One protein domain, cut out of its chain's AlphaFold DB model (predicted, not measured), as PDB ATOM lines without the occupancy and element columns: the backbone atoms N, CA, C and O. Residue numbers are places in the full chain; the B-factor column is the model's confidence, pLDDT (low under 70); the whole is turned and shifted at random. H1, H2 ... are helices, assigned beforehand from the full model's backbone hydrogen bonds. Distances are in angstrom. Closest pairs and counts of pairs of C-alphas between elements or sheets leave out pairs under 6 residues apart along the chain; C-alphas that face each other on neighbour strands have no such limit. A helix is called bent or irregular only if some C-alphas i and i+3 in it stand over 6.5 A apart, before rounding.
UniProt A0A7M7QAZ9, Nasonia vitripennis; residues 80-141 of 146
ATOM      1  N   SER A  80     186.636 213.900 176.800       88.50
ATOM      2  CA  SER A  80     186.016 212.598 177.067       88.50
ATOM      3  C   SER A  80     184.958 212.224 176.019       88.50
ATOM      4  O   SER A  80     184.997 211.124 175.469       88.50
ATOM      5  N   GLN A  81     184.079 213.165 175.665       89.88
ATOM      6  CA  GLN A  81     183.047 212.979 174.640       89.88
ATOM      7  C   GLN A  81     183.663 212.802 173.251       89.88
ATOM      8  O   GLN A  81     183.233 211.948 172.482       89.88
ATOM      9  N   THR A  82     184.705 213.575 172.945       90.38
ATOM     10  CA  THR A  82     185.439 213.479 171.678       90.38
ATOM     11  C   THR A  82     186.113 212.112 171.531       90.38
ATOM     12  O   THR A  82     186.000 211.471 170.488       90.38
ATOM     13  N   LYS A  83     186.767 211.623 172.593       90.38
ATOM     14  CA  LYS A  83     187.375 210.283 172.636       90.38
ATOM     15  C   LYS A  83     186.333 209.183 172.458       90.38
ATOM     16  O   LYS A  83     186.565 208.239 171.705       90.38
ATOM     17  N   LEU A  84     185.184 209.318 173.114       92.38
ATOM     18  CA  LEU A  84     184.087 208.364 172.999       92.38
ATOM     19  C   LEU A  84     183.519 208.315 171.571       92.38
ATOM     20  O   LEU A  84     183.372 207.227 171.021       92.38
ATOM     21  N   LEU A  85     183.286 209.474 170.946       91.75
ATOM     22  CA  LEU A  85     182.845 209.571 169.553       91.75
ATOM     23  C   LEU A  85     183.829 208.871 168.598       91.75
ATOM     24  O   LEU A  85     183.410 208.100 167.738       91.75
ATOM     25  N   LEU A  86     185.137 209.097 168.766       91.56
ATOM     26  CA  LEU A  86     186.177 208.442 167.964       91.56
ATOM     27  C   LEU A  86     186.203 206.921 168.163       91.56
ATOM     28  O   LEU A  86     186.398 206.185 167.198       91.56
ATOM     29  N   SER A  87     186.010 206.453 169.398       91.06
ATOM     30  CA  SER A  87     185.964 205.022 169.711       91.06
ATOM     31  C   SER A  87     184.796 204.336 169.003       91.06
ATOM     32  O   SER A  87     185.011 203.362 168.286       91.06
ATOM     33  N   LEU A  88     183.583 204.877 169.155       91.44
ATOM     34  CA  LEU A  88     182.367 204.336 168.537       91.44
ATOM     35  C   LEU A  88     182.447 204.375 167.007       91.44
ATOM     36  O   LEU A  88     182.053 203.429 166.330       91.44
ATOM     37  N   TYR A  89     183.012 205.453 166.458       91.06
ATOM     38  CA  TYR A  89     183.232 205.572 165.023       91.06
ATOM     39  C   TYR A  89     184.133 204.448 164.500       91.06
ATOM     40  O   TYR A  89     183.754 203.758 163.559       91.06
ATOM     41  N   LYS A  90     185.296 204.221 165.126       89.81
ATOM     42  CA  LYS A  90     186.247 203.181 164.699       89.81
ATOM     43  C   LYS A  90     185.682 201.770 164.839       89.81
ATOM     44  O   LYS A  90     185.938 200.935 163.979       89.81
ATOM     45  N   GLU A  91     184.902 201.511 165.884       90.12
ATOM     46  CA  GLU A  91     184.267 200.209 166.115       90.12
ATOM     47  C   GLU A  91     183.297 199.824 164.988       90.12
ATOM     48  O   GLU A  91     183.213 198.662 164.586       90.12
ATOM     49  N   HIS A  92     182.553 200.798 164.466       87.44
ATOM     50  CA  HIS A  92     181.548 200.561 163.431       87.44
ATOM     51  C   HIS A  92     182.048 200.864 162.012       87.44
ATOM     52  O   HIS A  92     181.398 200.457 161.049       87.44
ATOM     53  N   GLN A  93     183.204 201.524 161.865       86.75
ATOM     54  CA  GLN A  93     183.764 201.910 160.569       86.75
ATOM     55  C   GLN A  93     183.991 200.696 159.663       86.75
ATOM     56  O   GLN A  93     183.592 200.733 158.507       86.75
ATOM     57  N   SER A  94     184.546 199.597 160.178       85.94
ATOM     58  CA  SER A  94     184.792 198.401 159.358       85.94
ATOM     59  C   SER A  94     183.505 197.823 158.760       85.94
ATOM     60  O   SER A  94     183.499 197.391 157.614       85.94
ATOM     61  N   LYS A  95     182.391 197.875 159.505       84.81
ATOM     62  CA  LYS A  95     181.075 197.407 159.034       84.81
ATOM     63  C   LYS A  95     180.464 198.346 157.990       84.81
ATOM     64  O   LYS A  95     179.679 197.903 157.151       84.81
ATOM     65  N   LEU A  96     180.790 199.637 158.068       86.69
ATOM     66  CA  LEU A  96     180.408 200.634 157.072       86.69
ATOM     67  C   LEU A  96     181.212 200.442 155.776       86.69
ATOM     68  O   LEU A  96     180.613 200.419 154.704       86.69
ATOM     69  N   ASP A  97     182.528 200.238 155.882       85.44
ATOM     70  CA  ASP A  97     183.431 200.043 154.737       85.44
ATOM     71  C   ASP A  97     183.165 198.719 153.999       85.44
ATOM     72  O   ASP A  97     183.250 198.659 152.776       85.44
ATOM     73  N   GLU A  98     182.761 197.668 154.719       88.69
ATOM     74  CA  GLU A  98     182.315 196.393 154.133       88.69
ATOM     75  C   GLU A  98     180.960 196.514 153.399       88.69
ATOM     76  O   GLU A  98     180.523 195.590 152.715       88.69
ATOM     77  N   GLY A  99     180.253 197.643 153.538       86.69
ATOM     78  CA  GLY A  99     178.915 197.841 152.972       86.69
ATOM     79  C   GLY A  99     177.812 197.066 153.701       86.69
ATOM     80  O   GLY A  99     176.654 197.092 153.284       86.69
ATOM     81  N   SER A 100     178.148 196.417 154.819       87.25
ATOM     82  CA  SER A 100     177.218 195.676 155.680       87.25
ATOM     83  C   SER A 100     176.221 196.605 156.392       87.25
ATOM     84  O   SER A 100     175.156 196.182 156.845       87.25
ATOM     85  N   MET A 101     176.529 197.906 156.465       89.06
ATOM     86  CA  MET A 101     175.712 198.900 157.151       89.06
ATOM     87  C   MET A 101     175.491 200.164 156.320       89.06
ATOM     88  O   MET A 101     176.409 200.726 155.731       89.06
ATOM     89  N   ARG A 102     174.254 200.673 156.332       91.19
ATOM     90  CA  ARG A 102     173.920 201.972 155.727       91.19
ATOM     91  C   ARG A 102     174.445 203.118 156.590       91.19
ATOM     92  O   ARG A 102     174.305 203.086 157.809       91.19
ATOM     93  N   HIS A 103     174.895 204.195 155.950       88.31
ATOM     94  CA  HIS A 103     175.407 205.395 156.625       88.31
ATOM     95  C   HIS A 103     174.424 205.996 157.651       88.31
ATOM     96  O   HIS A 103     174.832 206.393 158.738       88.31
ATOM     97  N   LYS A 104     173.113 206.011 157.354       89.75
ATOM     98  CA  LYS A 104     172.084 206.467 158.313       89.75
ATOM     99  C   LYS A 104     172.088 205.619 159.592       89.75
ATOM    100  O   LYS A 104     172.093 206.171 160.683       89.75
ATOM    101  N   VAL A 105     172.138 204.294 159.442       89.94
ATOM    102  CA  VAL A 105     172.146 203.340 160.565       89.94
ATOM    103  C   VAL A 105     173.434 203.475 161.377       89.94
ATOM    104  O   VAL A 105     173.381 203.498 162.601       89.94
ATOM    105  N   PHE A 106     174.570 203.644 160.700       92.44
ATOM    106  CA  PHE A 106     175.863 203.874 161.338       92.44
ATOM    107  C   PHE A 106     175.820 205.054 162.318       92.44
ATOM    108  O   PHE A 106     176.178 204.903 163.484       92.44
ATOM    109  N   TRP A 107     175.324 206.215 161.884       92.06
ATOM    110  CA  TRP A 107     175.271 207.382 162.764       92.06
ATOM    111  C   TRP A 107     174.242 207.254 163.880       92.06
ATOM    112  O   TRP A 107     174.498 207.732 164.983       92.06
ATOM    113  N   THR A 108     173.116 206.581 163.631       92.50
ATOM    114  CA  THR A 108     172.151 206.265 164.688       92.50
ATOM    115  C   THR A 108     172.808 205.461 165.809       92.50
ATOM    116  O   THR A 108     172.647 205.827 166.969       92.50
ATOM    117  N   LEU A 109     173.612 204.441 165.483       92.06
ATOM    118  CA  LEU A 109     174.332 203.646 166.485       92.06
ATOM    119  C   LEU A 109     175.353 204.479 167.266       92.06
ATOM    120  O   LEU A 109     175.448 204.366 168.485       92.06
ATOM    121  N   VAL A 110     176.093 205.352 166.580       92.62
ATOM    122  CA  VAL A 110     177.066 206.243 167.231       92.62
ATOM    123  C   VAL A 110     176.374 207.191 168.217       92.62
ATOM    124  O   VAL A 110     176.824 207.344 169.354       92.62
ATOM    125  N   VAL A 111     175.260 207.804 167.810       92.69
ATOM    126  CA  VAL A 111     174.458 208.689 168.669       92.69
ATOM    127  C   VAL A 111     173.873 207.926 169.851       92.69
ATOM    128  O   VAL A 111     173.921 208.406 170.983       92.69
ATOM    129  N   GLU A 112     173.348 206.730 169.614       92.94
ATOM    130  CA  GLU A 112     172.801 205.884 170.667       92.94
ATOM    131  C   GLU A 112     173.877 205.483 171.684       92.94
ATOM    132  O   GLU A 112     173.650 205.594 172.889       92.94
ATOM    133  N   GLY A 113     175.081 205.127 171.226       91.75
ATOM    134  CA  GLY A 113     176.222 204.837 172.095       91.75
ATOM    135  C   GLY A 113     176.634 206.031 172.963       91.75
ATOM    136  O   GLY A 113     176.944 205.868 174.144       91.75
ATOM    137  N   LEU A 114     176.575 207.253 172.422       90.31
ATOM    138  CA  LEU A 114     176.795 208.482 173.194       90.31
ATOM    139  C   LEU A 114     175.676 208.717 174.219       90.31
ATOM    140  O   LEU A 114     175.955 209.022 175.383       90.31
ATOM    141  N   LYS A 115     174.420 208.499 173.819       91.81
ATOM    142  CA  LYS A 115     173.241 208.651 174.680       91.81
ATOM    143  C   LYS A 115     173.267 207.683 175.859       91.81
ATOM    144  O   LYS A 115     172.991 208.095 176.984       91.81
ATOM    145  N   GLN A 116     173.674 206.433 175.639       91.31
ATOM    146  CA  GLN A 116     173.851 205.434 176.700       91.31
ATOM    147  C   GLN A 116     174.896 205.849 177.745       91.31
ATOM    148  O   GLN A 116     174.815 205.444 178.902       91.31
ATOM    149  N   LYS A 117     175.868 206.683 177.363       88.75
ATOM    150  CA  LYS A 117     176.884 207.244 178.266       88.75
ATOM    151  C   LYS A 117     176.442 208.555 178.930       88.75
ATOM    152  O   LYS A 117     177.236 209.173 179.630       88.75
ATOM    153  N   GLY A 118     175.187 208.965 178.739       89.25
ATOM    154  CA  GLY A 118     174.619 210.181 179.320       89.25
ATOM    155  C   GLY A 118     174.888 211.445 178.503       89.25
ATOM    156  O   GLY A 118     174.750 212.548 179.026       89.25
ATOM    157  N   HIS A 119     175.280 211.314 177.233       86.81
ATOM    158  CA  HIS A 119     175.516 212.450 176.347       86.81
ATOM    159  C   HIS A 119     174.452 212.517 175.252       86.81
ATOM    160  O   HIS A 119     174.390 211.658 174.378       86.81
ATOM    161  N   ALA A 120     173.616 213.552 175.289       86.69
ATOM    162  CA  ALA A 120     172.617 213.792 174.256       86.69
ATOM    163  C   ALA A 120     173.232 214.624 173.120       86.69
ATOM    164  O   ALA A 120     173.413 215.829 173.263       86.69
ATOM    165  N   PHE A 121     173.549 213.971 172.003       88.12
ATOM    166  CA  PHE A 121     173.977 214.622 170.765       88.12
ATOM    167  C   PHE A 121     173.078 214.192 169.609       88.12
ATOM    168  O   PHE A 121     172.552 213.081 169.607       88.12
ATOM    169  N   THR A 122     172.919 215.052 168.608       90.19
ATOM    170  CA  THR A 122     172.228 214.695 167.364       90.19
ATOM    171  C   THR A 122     173.190 214.047 166.369       90.19
ATOM    172  O   THR A 122     174.411 214.222 166.441       90.19
ATOM    173  N   THR A 123     172.640 213.326 165.390       89.62
ATOM    174  CA  THR A 123     173.415 212.755 164.276       89.62
ATOM    175  C   THR A 123     174.242 213.820 163.561       89.62
ATOM    176  O   THR A 123     175.423 213.600 163.311       89.62
ATOM    177  N   VAL A 124     173.645 214.988 163.303       89.12
ATOM    178  CA  VAL A 124     174.310 216.110 162.624       89.12
ATOM    179  C   VAL A 124     175.481 216.634 163.455       89.12
ATOM    180  O   VAL A 124     176.575 216.814 162.929       89.12
ATOM    181  N   GLN A 125     175.300 216.806 164.769       90.00
ATOM    182  CA  GLN A 125     176.386 217.230 165.660       90.00
ATOM    183  C   GLN A 125     177.546 216.226 165.658       90.00
ATOM    184  O   GLN A 125     178.708 216.628 165.583       90.00
ATOM    185  N   CYS A 126     177.243 214.925 165.697       90.12
ATOM    186  CA  CYS A 126     178.253 213.868 165.667       90.12
ATOM    187  C   CYS A 126     179.010 213.834 164.335       90.12
ATOM    188  O   CYS A 126     180.241 213.760 164.339       90.12
ATOM    189  N   SER A 127     178.304 213.932 163.203       90.06
ATOM    190  CA  SER A 127     178.933 213.941 161.879       90.06
ATOM    191  C   SER A 127     179.782 215.193 161.669       90.06
ATOM    192  O   SER A 127     180.949 215.079 161.311       90.06
ATOM    193  N   THR A 128     179.260 216.382 161.992       90.19
ATOM    194  CA  THR A 128     180.003 217.646 161.869       90.19
ATOM    195  C   THR A 128     181.238 217.661 162.766       90.19
ATOM    196  O   THR A 128     182.316 218.090 162.337       90.19
ATOM    197  N   LYS A 129     181.124 217.157 164.003       89.62
ATOM    198  CA  LYS A 129     182.279 216.998 164.888       89.62
ATOM    199  C   LYS A 129     183.298 216.032 164.293       89.62
ATOM    200  O   LYS A 129     184.479 216.364 164.277       89.62
ATOM    201  N   MET A 130     182.871 214.878 163.783       89.94
ATOM    202  CA  MET A 130     183.773 213.905 163.164       89.94
ATOM    203  C   MET A 130     184.489 214.473 161.935       89.94
ATOM    204  O   MET A 130     185.692 214.287 161.806       89.94
ATOM    205  N   ASP A 131     183.794 215.204 161.067       87.38
ATOM    206  CA  ASP A 131     184.404 215.841 159.894       87.38
ATOM    207  C   ASP A 131     185.443 216.892 160.296       87.38
ATOM    208  O   ASP A 131     186.488 217.032 159.659       87.38
ATOM    209  N   THR A 132     185.182 217.606 161.392       87.38
ATOM    210  CA  THR A 132     186.136 218.552 161.982       87.38
ATOM    211  C   THR A 132     187.360 217.817 162.515       87.38
ATOM    212  O   THR A 132     188.479 218.193 162.187       87.38
ATOM    213  N   LEU A 133     187.160 216.727 163.262       86.50
ATOM    214  CA  LEU A 133     188.242 215.896 163.792       86.50
ATOM    215  C   LEU A 133     189.073 215.257 162.686       86.50
ATOM    216  O   LEU A 133     190.288 215.190 162.833       86.50
ATOM    217  N   LYS A 134     188.450 214.800 161.595       83.88
ATOM    218  CA  LYS A 134     189.154 214.293 160.414       83.88
ATOM    219  C   LYS A 134     190.022 215.389 159.830       83.88
ATOM    220  O   LYS A 134     191.224 215.207 159.806       83.88
ATOM    221  N   ARG A 135     189.462 216.566 159.541       82.81
ATOM    222  CA  ARG A 135     190.223 217.695 158.992       82.81
ATOM    223  C   ARG A 135     191.379 218.123 159.901       82.81
ATOM    224  O   ARG A 135     192.485 218.332 159.424       82.81
ATOM    225  N   GLU A 136     191.141 218.246 161.203       79.38
ATOM    226  CA  GLU A 136     192.170 218.599 162.192       79.38
ATOM    227  C   GLU A 136     193.244 217.508 162.313       79.38
ATOM    228  O   GLU A 136     194.439 217.807 162.336       79.38
ATOM    229  N   SER A 137     192.834 216.237 162.334       65.00
ATOM    230  CA  SER A 137     193.752 215.096 162.376       65.00
ATOM    231  C   SER A 137     194.533 214.957 161.073       65.00
ATOM    232  O   SER A 137     195.718 214.675 161.122       65.00
ATOM    233  N   GLU A 138     193.921 215.202 159.917       53.25
ATOM    234  CA  GLU A 138     194.540 215.190 158.586       53.25
ATOM    235  C   GLU A 138     195.566 216.318 158.443       53.25
ATOM    236  O   GLU A 138     196.656 216.092 157.921       53.25
ATOM    237  N   ILE A 139     195.279 217.503 158.993       54.66
ATOM    238  CA  ILE A 139     196.258 218.598 159.081       54.66
ATOM    239  C   ILE A 139     197.447 218.188 159.965       54.66
ATOM    240  O   ILE A 139     198.578 218.581 159.687       54.66
ATOM    241  N   SER A 140     197.226 217.355 160.988       50.81
ATOM    242  CA  SER A 140     198.305 216.834 161.834       50.81
ATOM    243  C   SER A 140     199.016 215.590 161.264       50.81
ATOM    244  O   SER A 140     200.163 215.342 161.629       50.81
ATOM    245  N   GLN A 141     198.369 214.809 160.388       45.75
ATOM    246  CA  GLN A 141     198.838 213.513 159.859       45.75
ATOM    247  C   GLN A 141     199.353 213.569 158.411       45.75
ATOM    248  O   GLN A 141     199.815 212.551 157.899       45.75
TER     249      GLN A 141
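Overview. This is residues 80 to 141 of the 146 residues of a protein of Nasonia vitripennis (UniProt A0A7M7QAZ9). The longest helix, H3, crosses one side of a helical hairpin, H1 and H2, with its first part packed there; its residues 134 to 141 stick out as a free arm. The two helices of the hairpin run opposite ways, and H1 is kinked near residue 91. The printed part has 62 residues with three named helices, in the order H1, H2, H3, and no named strand; its class is all helix. The whole is compact, with a radius of gyration of the C-alphas of 11.5 A and spans of 30 by 29 by 17 A.

Along the chain. H3 holds residues 123 to 141 and is 25.8 A long from first to last C-alpha; it ends at C-alpha 141, (198.838, 213.513, 159.859). H1 holds residues 80 to 97, 25.7 A, and begins at C-alpha 80, (186.016, 212.598, 177.067). H2 holds residues 103 to 116, 20.1 A.

Arrangement. H3 touches H2, with C-alphas 5.9 A apart at the closest pair, Thr 123 and Trp 107, and is about perpendicular to it at 83 degrees. H3 touches H2 with residues 123 to 127 alone, and H2 touches H3 with residues 107 to 111 alone. H3 only just touches H1, with 3 pairs of C-alphas within 8 A, the closest those of Cys 126 and Leu 85, 7.4 A apart; the helices are about perpendicular at 89 degrees. H1 and H2 form a hairpin and touch, the closest C-alphas being those of Leu 88 and Val 110, 5.8 A apart; they run opposite ways at a shallow tilt of 32 degrees, only just short of steep. H1 is irregular, with C-alphas 91 and 94 7.0 A apart. Every O i to N i+4 pair is within hydrogen-bond range in H2 and H3, and 12 of 14 are in H1.

Size, cuts and confidence. The C-alphas of Gln 116 and Ile 139, the two farthest apart, are 31.4 A apart. The printed part has no cut; the link from H1 to H2 is tight and that from H2 to H3 short. Mean pLDDT of the printed part is 86.4, and residues 137 to 141 are under 70.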